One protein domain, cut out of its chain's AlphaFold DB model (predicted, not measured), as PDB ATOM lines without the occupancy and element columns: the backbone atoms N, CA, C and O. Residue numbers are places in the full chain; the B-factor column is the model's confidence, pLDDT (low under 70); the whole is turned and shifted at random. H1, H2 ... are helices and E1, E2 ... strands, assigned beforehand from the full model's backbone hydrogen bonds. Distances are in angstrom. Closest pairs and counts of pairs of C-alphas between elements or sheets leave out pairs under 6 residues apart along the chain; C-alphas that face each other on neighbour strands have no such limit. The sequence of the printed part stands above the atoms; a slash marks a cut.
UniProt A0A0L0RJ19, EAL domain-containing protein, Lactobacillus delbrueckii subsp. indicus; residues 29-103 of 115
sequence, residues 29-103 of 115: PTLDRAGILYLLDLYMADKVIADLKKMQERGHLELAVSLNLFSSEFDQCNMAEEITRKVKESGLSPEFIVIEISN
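Overview. This is residues 29 to 103 of the 115 residues of the protein "EAL domain-containing protein" of Lactobacillus delbrueckii subsp. indicus (UniProt A0A0L0RJ19). A long helix, H2, runs beside a parallel pair of strands, E1 and E2, with E1 the nearer strand, and a second helix, H4, packs side by side on H2. The chain runs out along H2 and folds back along E1, while the short helices H1 and H3 sit near the end of H2 where it begins. The printed part has 75 residues, with four named helices and two named strands in the order H1 H2 E1 H3 H4 E2, and is mixed, helices and strands. It is compact, with a radius of gyration of the C-alphas of 12.9 A, and spans 41 by 20 by 17 A, only just a rod.

Arrangement. E1, residues 64 to 70, and E2, residues 97 to 102, are parallel neighbours at 27 degrees, with N 67 and O 98 at 2.8 A and N 100 and O 67 at 2.9 A, both within hydrogen-bond range. H2, residues 37 to 57, comes closest to E1 at the C-alphas of Asp 41 and Leu 69, 6.9 A apart; H2 and E2 are only just apart, at 8.2 A. H4, residues 79 to 90, touches H2 at a shallow tilt of 27 degrees, the same way, closest at the C-alphas of Ala 45 and Ile 83, 6.9 A. H4 and E1 are apart. H3, residues 71 to 75, is close to but not clearly touching H2, closest at the C-alphas of Tyr 38 and Glu 73, 5.4 A. H1, residues 29 to 33, is likewise close to but not clearly touching H2, closest at the C-alphas of Leu 31 and Leu 37, 4.7 A. E1, H3, H4 and E2 form a strand-helix-strand unit, two parallel strands joined through helices, with a right-handed crossover. Each O i to N i+4 pair is within hydrogen-bond range in H1, H2 and H4; H3 has 0 of 1, and 1 of 2 O i to N i+3 pairs.

Along the chain. E1 measures 19.7 A, E2 16.2 A, H2 30.7 A and H4 16.4 A from first to last C-alpha. H1 begins at C-alpha 29, (18.967, 29.526, -28.907), and E2 ends at C-alpha 102, (20.442, 36.339, -18.350).

Size, cuts and confidence. The two C-alphas farthest apart, those of Arg 33 and Gly 59, are 40.7 A apart. The printed part has no cut and no long link, and no printed residue is under 70 in pLDDT.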
ATOM      1  N   PRO A  29      18.030  28.995 -27.917       91.19
ATOM      2  CA  PRO A  29      18.967  29.526 -28.907       91.19
ATOM      3  C   PRO A  29      18.386  29.568 -30.325       91.19
ATOM      4  O   PRO A  29      18.847  30.340 -31.164       91.19
ATOM      5  N   THR A  30      17.406  28.713 -30.634       91.94
ATOM      6  CA  THR A  30      16.745  28.715 -31.946       91.94
ATOM      7  C   THR A  30      15.829  29.924 -32.101       91.94
ATOM      8  O   THR A  30      15.880  30.573 -33.144       91.94
ATOM      9  N   LEU A  31      15.040  30.253 -31.077       93.81
ATOM     10  CA  LEU A  31      14.173  31.434 -31.091       93.81
ATOM     11  C   LEU A  31      14.975  32.740 -31.045       93.81
ATOM     12  O   LEU A  31      14.639  33.682 -31.762       93.81
ATOM     13  N   ASP A  32      16.057  32.769 -30.266       92.62
ATOM     14  CA  ASP A  32      16.960  33.921 -30.150       92.62
ATOM     15  C   ASP A  32      17.613  34.254 -31.496       92.62
ATOM     16  O   ASP A  32      17.486  35.367 -32.001       92.62
ATOM     17  N   ARG A  33      18.199  33.249 -32.172       92.00
ATOM     18  CA  ARG A  33      18.760  33.421 -33.525       92.00
ATOM     19  C   ARG A  33      17.721  33.817 -34.570       92.00
ATOM     20  O   ARG A  33      18.077  34.439 -35.566       92.00
ATOM     21  N   ALA A  34      16.467  33.418 -34.380       94.38
ATOM     22  CA  ALA A  34      15.367  33.804 -35.253       94.38
ATOM     23  C   ALA A  34      14.819  35.211 -34.944       94.38
ATOM     24  O   ALA A  34      13.976  35.696 -35.694       94.38
ATOM     25  N   GLY A  35      15.291  35.871 -33.879       93.75
ATOM     26  CA  GLY A  35      14.848  37.206 -33.483       93.75
ATOM     27  C   GLY A  35      13.406  37.241 -32.977       93.75
ATOM     28  O   GLY A  35      12.698  38.213 -33.224       93.75
ATOM     29  N   ILE A  36      12.939  36.147 -32.365       95.88
ATOM     30  CA  ILE A  36      11.545  35.983 -31.918       95.88
ATOM     31  C   ILE A  36      11.426  35.401 -30.506       95.88
ATOM     32  O   ILE A  36      10.333  35.003 -30.107       95.88
ATOM     33  N   LEU A  37      12.524  35.326 -29.748       95.06
ATOM     34  CA  LEU A  37      12.495  34.819 -28.373       95.06
ATOM     35  C   LEU A  37      11.543  35.641 -27.495       95.06
ATOM     36  O   LEU A  37      10.644  35.066 -26.892       95.06
ATOM     37  N   TYR A  38      11.601  36.971 -27.608       96.06
ATOM     38  CA  TYR A  38      10.709  37.890 -26.896       96.06
ATOM     39  C   TYR A  38       9.211  37.577 -27.065       96.06
ATOM     40  O   TYR A  38       8.409  37.863 -26.180       96.06
ATOM     41  N   LEU A  39       8.791  36.973 -28.187       97.00
ATOM     42  CA  LEU A  39       7.392  36.581 -28.383       97.00
ATOM     43  C   LEU A  39       6.983  35.432 -27.455       97.00
ATOM     44  O   LEU A  39       5.850  35.417 -26.968       97.00
ATOM     45  N   LEU A  40       7.886  34.476 -27.212       96.06
ATOM     46  CA  LEU A  40       7.665  33.412 -26.237       96.06
ATOM     47  C   LEU A  40       7.558  34.006 -24.832       96.06
ATOM     48  O   LEU A  40       6.636  33.647 -24.102       96.06
ATOM     49  N   ASP A  41       8.433  34.941 -24.479       96.56
ATOM     50  CA  ASP A  41       8.476  35.499 -23.129       96.56
ATOM     51  C   ASP A  41       7.302  36.441 -22.837       96.56
ATOM     52  O   ASP A  41       6.698  36.374 -21.763       96.56
ATOM     53  N   LEU A  42       6.845  37.220 -23.825       97.75
ATOM     54  CA  LEU A  42       5.590  37.974 -23.718       97.75
ATOM     55  C   LEU A  42       4.366  37.062 -23.580       97.75
ATOM     56  O   LEU A  42       3.428  37.402 -22.852       97.75
ATOM     57  N   TYR A  43       4.367  35.909 -24.254       97.50
ATOM     58  CA  TYR A  43       3.332  34.894 -24.067       97.50
ATOM     59  C   TYR A  43       3.406  34.280 -22.662       97.50
ATOM     60  O   TYR A  43       2.379  34.135 -21.997       97.50
ATOM     61  N   MET A  44       4.606  33.958 -22.176       97.44
ATOM     62  CA  MET A  44       4.811  33.433 -20.825       97.44
ATOM     63  C   MET A  44       4.347  34.426 -19.757       97.44
ATOM     64  O   MET A  44       3.686  34.007 -18.808       97.44
ATOM     65  N   ALA A  45       4.583  35.728 -19.940       97.94
ATOM     66  CA  ALA A  45       4.077  36.764 -19.043       97.94
ATOM     67  C   ALA A  45       2.544  36.727 -18.915       97.94
ATOM     68  O   ALA A  45       2.020  36.723 -17.800       97.94
ATOM     69  N   ASP A  46       1.810  36.608 -20.029       98.19
ATOM     70  CA  ASP A  46       0.343  36.494 -19.996       98.19
ATOM     71  C   ASP A  46      -0.118  35.231 -19.250       98.19
ATOM     72  O   ASP A  46      -1.095  35.261 -18.493       98.19
ATOM     73  N   LYS A  47       0.589  34.109 -19.437       97.94
ATOM     74  CA  LYS A  47       0.281  32.841 -18.758       97.94
ATOM     75  C   LYS A  47       0.534  32.930 -17.257       97.94
ATOM     76  O   LYS A  47      -0.341  32.542 -16.487       97.94
ATOM     77  N   VAL A  48       1.673  33.487 -16.851       97.19
ATOM     78  CA  VAL A  48       2.032  33.683 -15.441       97.19
ATOM     79  C   VAL A  48       1.035  34.601 -14.746       97.19
ATOM     80  O   VAL A  48       0.530  34.245 -13.686       97.19
ATOM     81  N   ILE A  49       0.668  35.726 -15.365       97.50
ATOM     82  CA  ILE A  49      -0.359  36.632 -14.836       97.50
ATOM     83  C   ILE A  49      -1.688  35.892 -14.628       97.50
ATOM     84  O   ILE A  49      -2.317  36.010 -13.572       97.50
ATOM     85  N   ALA A  50      -2.132  35.123 -15.626       97.19
ATOM     86  CA  ALA A  50      -3.386  34.384 -15.544       97.19
ATOM     87  C   ALA A  50      -3.359  33.299 -14.456       97.19
ATOM     88  O   ALA A  50      -4.368  33.074 -13.785       97.19
ATOM     89  N   ASP A  51      -2.228  32.622 -14.277       95.88
ATOM     90  CA  ASP A  51      -2.096  31.557 -13.289       95.88
ATOM     91  C   ASP A  51      -1.932  32.115 -11.868       95.88
ATOM     92  O   ASP A  51      -2.600  31.618 -10.961       95.88
ATOM     93  N   LEU A  52      -1.186  33.207 -11.675       95.50
ATOM     94  CA  LEU A  52      -1.100  33.930 -10.399       95.50
ATOM     95  C   LEU A  52      -2.473  34.391  -9.910       95.50
ATOM     96  O   LEU A  52      -2.827  34.149  -8.756       95.50
ATOM     97  N   LYS A  53      -3.295  34.967 -10.794       95.12
ATOM     98  CA  LYS A  53      -4.675  35.348 -10.455       95.12
ATOM     99  C   LYS A  53      -5.503  34.167  -9.953       95.12
ATOM    100  O   LYS A  53      -6.123  34.257  -8.897       95.12
ATOM    101  N   LYS A  54      -5.460  33.028 -10.652       95.06
ATOM    102  CA  LYS A  54      -6.157  31.805 -10.213       95.06
ATOM    103  C   LYS A  54      -5.633  31.289  -8.874       95.06
ATOM    104  O   LYS A  54      -6.394  30.699  -8.112       95.06
ATOM    105  N   MET A  55      -4.340  31.447  -8.597       92.81
ATOM    106  CA  MET A  55      -3.759  31.054  -7.313       92.81
ATOM    107  C   MET A  55      -4.228  31.976  -6.182       92.81
ATOM    108  O   MET A  55      -4.616  31.474  -5.127       92.81
ATOM    109  N   GLN A  56      -4.301  33.287  -6.419       92.19
ATOM    110  CA  GLN A  56      -4.860  34.245  -5.462       92.19
ATOM    111  C   GLN A  56      -6.344  33.967  -5.174       92.19
ATOM    112  O   GLN A  56      -6.743  33.944  -4.013       92.19
ATOM    113  N   GLU A  57      -7.140  33.644  -6.198       93.00
ATOM    114  CA  GLU A  57      -8.542  33.213  -6.043       93.00
ATOM    115  C   GLU A  57      -8.688  31.944  -5.185       93.00
ATOM    116  O   GLU A  57      -9.709  31.745  -4.526       93.00
ATOM    117  N   ARG A  58      -7.660  31.086  -5.160       93.56
ATOM    118  CA  ARG A  58      -7.594  29.867  -4.334       93.56
ATOM    119  C   ARG A  58      -7.002  30.103  -2.940       93.56
ATOM    120  O   ARG A  58      -6.884  29.150  -2.175       93.56
ATOM    121  N   GLY A  59      -6.645  31.343  -2.602       91.69
ATOM    122  CA  GLY A  59      -6.107  31.727  -1.294       91.69
ATOM    123  C   GLY A  59      -4.579  31.707  -1.182       91.69
ATOM    124  O   GLY A  59      -4.053  31.917  -0.091       91.69
ATOM    125  N   HIS A  60      -3.845  31.491  -2.278       87.81
ATOM    126  CA  HIS A  60      -2.381  31.570  -2.291       87.81
ATOM    127  C   HIS A  60      -1.926  33.014  -2.547       87.81
ATOM    128  O   HIS A  60      -1.603  33.384  -3.674       87.81
ATOM    129  N   LEU A  61      -1.939  33.840  -1.499       85.12
ATOM    130  CA  LEU A  61      -1.705  35.288  -1.603       85.12
ATOM    131  C   LEU A  61      -0.228  35.710  -1.552       85.12
ATOM    132  O   LEU A  61       0.058  36.873  -1.799       85.12
ATOM    133  N   GLU A  62       0.693  34.801  -1.235       85.94
ATOM    134  CA  GLU A  62       2.123  35.113  -1.034       85.94
ATOM    135  C   GLU A  62       3.035  34.527  -2.129       85.94
ATOM    136  O   GLU A  62       4.256  34.576  -2.016       85.94
ATOM    137  N   LEU A  63       2.464  33.937  -3.184       88.88
ATOM    138  CA  LEU A  63       3.233  33.272  -4.236       88.88
ATOM    139  C   LEU A  63       3.689  34.286  -5.288       88.88
ATOM    140  O   LEU A  63       2.854  34.913  -5.939       88.88
ATOM    141  N   ALA A  64       5.001  34.386  -5.493       91.69
ATOM    142  CA  ALA A  64       5.598  35.122  -6.603       91.69
ATOM    143  C   ALA A  64       6.185  34.161  -7.647       91.69
ATOM    144  O   ALA A  64       6.580  33.036  -7.323       91.69
ATOM    145  N   VAL A  65       6.229  34.599  -8.906       95.00
ATOM    146  CA  VAL A  65       6.753  33.812 -10.030       95.00
ATOM    147  C   VAL A  65       7.866  34.566 -10.753       95.00
ATOM    148  O   VAL A  65       7.669  35.709 -11.162       95.00
ATOM    149  N   SER A  66       9.004  33.906 -10.959       95.38
ATOM    150  CA  SER A  66      10.103  34.377 -11.800       95.38
ATOM    151  C   SER A  66       9.831  34.105 -13.282       95.38
ATOM    152  O   SER A  66       9.493  32.981 -13.665       95.38
ATOM    153  N   LEU A  67      10.006  35.131 -14.116       94.88
ATOM    154  CA  LEU A  67      10.106  35.049 -15.573       94.88
ATOM    155  C   LEU A  67      11.570  35.223 -15.980       94.88
ATOM    156  O   LEU A  67      12.214  36.192 -15.576       94.88
ATOM    157  N   ASN A  68      12.060  34.309 -16.809       92.94
ATOM    158  CA  ASN A  68      13.400  34.368 -17.379       92.94
ATOM    159  C   ASN A  68      13.382  35.182 -18.668       92.94
ATOM    160  O   ASN A  68      12.638  34.842 -19.578       92.94
ATOM    161  N   LEU A  69      14.220  36.211 -18.745       94.56
ATOM    162  CA  LEU A  69      14.463  37.001 -19.946       94.56
ATOM    163  C   LEU A  69      15.953  36.987 -20.287       94.56
ATOM    164  O   LEU A  69      16.817  36.786 -19.430       94.56
ATOM    165  N   PHE A  70      16.265  37.298 -21.532       92.38
ATOM    166  CA  PHE A  70      17.608  37.470 -22.048       92.38
ATOM    167  C   PHE A  70      17.831  38.911 -22.492       92.38
ATOM    168  O   PHE A  70      16.950  39.570 -23.043       92.38
ATOM    169  N   SER A  71      19.043  39.419 -22.271       90.75
ATOM    170  CA  SER A  71      19.396  40.793 -22.648       90.75
ATOM    171  C   SER A  71      19.214  41.072 -24.148       90.75
ATOM    172  O   SER A  71      18.855  42.192 -24.505       90.75
ATOM    173  N   SER A  72      19.383  40.061 -25.011       89.25
ATOM    174  CA  SER A  72      19.185  40.163 -26.467       89.25
ATOM    175  C   SER A  72      17.752  40.522 -26.872       89.25
ATOM    176  O   SER A  72      17.537  41.080 -27.948       89.25
ATOM    177  N   GLU A  73      16.761  40.246 -26.023       93.38
ATOM    178  CA  GLU A  73      15.356  40.550 -26.305       93.38
ATOM    179  C   GLU A  73      15.055  42.051 -26.235       93.38
ATOM    180  O   GLU A  73      14.164  42.532 -26.935       93.38
ATOM    181  N   PHE A  74      15.817  42.808 -25.439       91.75
ATOM    182  CA  PHE A  74      15.617  44.250 -25.263       91.75
ATOM    183  C   PHE A  74      16.013  45.060 -26.507       91.75
ATOM    184  O   PHE A  74      15.538  46.181 -26.684       91.75
ATOM    185  N   ASP A  75      16.823  44.478 -27.398       90.25
ATOM    186  CA  ASP A  75      17.122  45.050 -28.715       90.25
ATOM    187  C   ASP A  75      15.985  44.806 -29.727       90.25
ATOM    188  O   ASP A  75      15.886  45.499 -30.741       90.25
ATOM    189  N   GLN A  76      15.124  43.813 -29.471       90.62
ATOM    190  CA  GLN A  76      14.050  43.376 -30.373       90.62
ATOM    191  C   GLN A  76      12.681  43.939 -29.965       90.62
ATOM    192  O   GLN A  76      11.817  44.151 -30.816       90.62
ATOM    193  N   CYS A  77      12.480  44.185 -28.669       92.88
ATOM    194  CA  CYS A  77      11.229  44.635 -28.073       92.88
ATOM    195  C   CYS A  77      11.504  45.477 -26.818       92.88
ATOM    196  O   CYS A  77      12.431  45.191 -26.062       92.88
ATOM    197  N   ASN A  78      10.659  46.473 -26.526       95.81
ATOM    198  CA  ASN A  78      10.705  47.169 -25.237       95.81
ATOM    199  C   ASN A  78      10.086  46.295 -24.127       95.81
ATOM    200  O   ASN A  78       8.980  46.552 -23.649       95.81
ATOM    201  N   MET A  79      10.802  45.240 -23.730       96.25
ATOM    202  CA  MET A  79      10.318  44.216 -22.795       96.25
ATOM    203  C   MET A  79       9.867  44.796 -21.453       96.25
ATOM    204  O   MET A  79       8.848  44.375 -20.906       96.25
ATOM    205  N   ALA A  80      10.580  45.804 -20.945       94.31
ATOM    206  CA  ALA A  80      10.216  46.476 -19.702       94.31
ATOM    207  C   ALA A  80       8.839  47.151 -19.802       94.31
ATOM    208  O   ALA A  80       8.012  47.002 -18.898       94.31
ATOM    209  N   GLU A  81       8.573  47.865 -20.897       97.06
ATOM    210  CA  GLU A  81       7.289  48.529 -21.123       97.06
ATOM    211  C   GLU A  81       6.159  47.516 -21.330       97.06
ATOM    212  O   GLU A  81       5.123  47.623 -20.673       97.06
ATOM    213  N   GLU A  82       6.369  46.498 -22.164       97.88
ATOM    214  CA  GLU A  82       5.347  45.489 -22.460       97.88
ATOM    215  C   GLU A  82       4.942  44.676 -21.226       97.88
ATOM    216  O   GLU A  82       3.749  44.504 -20.958       97.88
ATOM    217  N   ILE A  83       5.908  44.211 -20.429       96.81
ATOM    218  CA  ILE A  83       5.616  43.465 -19.199       96.81
ATOM    219  C   ILE A  83       4.932  44.378 -18.180       96.81
ATOM    220  O   ILE A  83       3.910  43.997 -17.607       96.81
ATOM    221  N   THR A  84       5.426  45.607 -17.995       96.38
ATOM    222  CA  THR A  84       4.799  46.580 -17.083       96.38
ATOM    223  C   THR A  84       3.349  46.851 -17.478       96.38
ATOM    224  O   THR A  84       2.460  46.871 -16.620       96.38
ATOM    225  N   ARG A  85       3.087  47.023 -18.778       98.19
ATOM    226  CA  ARG A  85       1.744  47.226 -19.324       98.19
ATOM    227  C   ARG A  85       0.840  46.029 -19.026       98.19
ATOM    228  O   ARG A  85      -0.232  46.231 -18.459       98.19
ATOM    229  N   LYS A  86       1.283  44.801 -19.322       98.12
ATOM    230  CA  LYS A  86       0.530  43.559 -19.050       98.12
ATOM    231  C   LYS A  86       0.193  43.399 -17.568       98.12
ATOM    232  O   LYS A  86      -0.959  43.127 -17.222       98.12
ATOM    233  N   VAL A  87       1.165  43.615 -16.679       96.94
ATOM    234  CA  VAL A  87       0.953  43.533 -15.224       96.94
ATOM    235  C   VAL A  87      -0.073  44.568 -14.776       96.94
ATOM    236  O   VAL A  87      -1.060  44.210 -14.131       96.94
ATOM    237  N   LYS A  88       0.086  45.826 -15.193       96.88
ATOM    238  CA  LYS A  88      -0.841  46.908 -14.850       96.88
ATOM    239  C   LYS A  88      -2.267  46.648 -15.345       96.88
ATOM    240  O   LYS A  88      -3.208  46.811 -14.575       96.88
ATOM    241  N   GLU A  89      -2.436  46.236 -16.601       97.69
ATOM    242  CA  GLU A  89      -3.746  45.921 -17.192       97.69
ATOM    243  C   GLU A  89      -4.431  44.748 -16.487       97.69
ATOM    244  O   GLU A  89      -5.657  44.685 -16.404       97.69
ATOM    245  N   SER A  90      -3.642  43.827 -15.935       96.44
ATOM    246  CA  SER A  90      -4.174  42.716 -15.166       96.44
ATOM    247  C   SER A  90      -4.664  43.131 -13.771       96.44
ATOM    248  O   SER A  90      -5.504  42.434 -13.204       96.44
ATOM    249  N   GLY A  91      -4.179  44.239 -13.206       95.44
ATOM    250  CA  GLY A  91      -4.433  44.609 -11.809       95.44
ATOM    251  C   GLY A  91      -3.711  43.719 -10.788       95.44
ATOM    252  O   GLY A  91      -3.989  43.820  -9.597       95.44
ATOM    253  N   LEU A  92      -2.802  42.849 -11.241       94.19
ATOM    254  CA  LEU A  92      -1.885  42.117 -10.375       94.19
ATOM    255  C   LEU A  92      -0.870  43.094  -9.772       94.19
ATOM    256  O   LEU A  92      -0.353  43.972 -10.467       94.19
ATOM    257  N   SER A  93      -0.569  42.918  -8.490       93.94
ATOM    258  CA  SER A  93       0.473  43.706  -7.845       93.94
ATOM    259  C   SER A  93       1.867  43.275  -8.344       93.94
ATOM    260  O   SER A  93       2.122  42.069  -8.420       93.94
ATOM    261  N   PRO A  94       2.766  44.205  -8.729       93.50
ATOM    262  CA  PRO A  94       4.039  43.860  -9.367       93.50
ATOM    263  C   PRO A  94       4.972  42.967  -8.540       93.50
ATOM    264  O   PRO A  94       5.777  42.254  -9.124       93.50
ATOM    265  N   GLU A  95       4.865  42.956  -7.209       93.00
ATOM    266  CA  GLU A  95       5.689  42.120  -6.324       93.00
ATOM    267  C   GLU A  95       5.505  40.610  -6.536       93.00
ATOM    268  O   GLU A  95       6.341  39.826  -6.092       93.00
ATOM    269  N   PHE A  96       4.436  40.193  -7.222       94.00
ATOM    270  CA  PHE A  96       4.184  38.785  -7.533       94.00
ATOM    271  C   PHE A  96       4.890  38.299  -8.802       94.00
ATOM    272  O   PHE A  96       4.823  37.108  -9.108       94.00
ATOM    273  N   ILE A  97       5.564  39.183  -9.541       94.56
ATOM    274  CA  ILE A  97       6.370  38.813 -10.706       94.56
ATOM    275  C   ILE A  97       7.804  39.280 -10.498       94.56
ATOM    276  O   ILE A  97       8.080  40.465 -10.332       94.56
ATOM    277  N   VAL A  98       8.726  38.327 -10.555       94.62
ATOM    278  CA  VAL A  98      10.166  38.568 -10.520       94.62
ATOM    279  C   VAL A  98      10.698  38.430 -11.941       94.62
ATOM    280  O   VAL A  98      10.305  37.521 -12.665       94.62
ATOM    281  N   ILE A  99      11.568  39.341 -12.367       94.06
ATOM    282  CA  ILE A  99      12.234  39.251 -13.668       94.06
ATOM    283  C   ILE A  99      13.684  38.848 -13.436       94.06
ATOM    284  O   ILE A  99      14.424  39.557 -12.752       94.06
ATOM    285  N   GLU A 100      14.084  37.728 -14.022       92.88
ATOM    286  CA  GLU A 100      15.456  37.230 -14.006       92.88
ATOM    287  C   GLU A 100      16.063  37.437 -15.390       92.88
ATOM    288  O   GLU A 100      15.537  36.943 -16.382       92.88
ATOM    289  N   ILE A 101      17.148  38.213 -15.476       90.88
ATOM    290  CA  ILE A 101      17.774  38.560 -16.756       90.88
ATOM    291  C   ILE A 101      19.103  37.824 -16.892       90.88
ATOM    292  O   ILE A 101      20.024  38.026 -16.098       90.88
ATOM    293  N   SER A 102      19.215  37.018 -17.943       88.62
ATOM    294  CA  SER A 102      20.442  36.339 -18.350       88.62
ATOM    295  C   SER A 102      21.116  37.054 -19.523       88.62
ATOM    296  O   SER A 102      20.473  37.520 -20.458       88.62
ATOM    297  N   ASN A 103      22.448  37.107 -19.508       82.38
ATOM    298  CA  ASN A 103      23.221  37.748 -20.582       82.38
ATOM    299  C   ASN A 103      23.458  36.844 -21.801       82.38
ATOM    300  O   ASN A 103      23.972  37.316 -22.812       82.38
TER     301      ASN A 103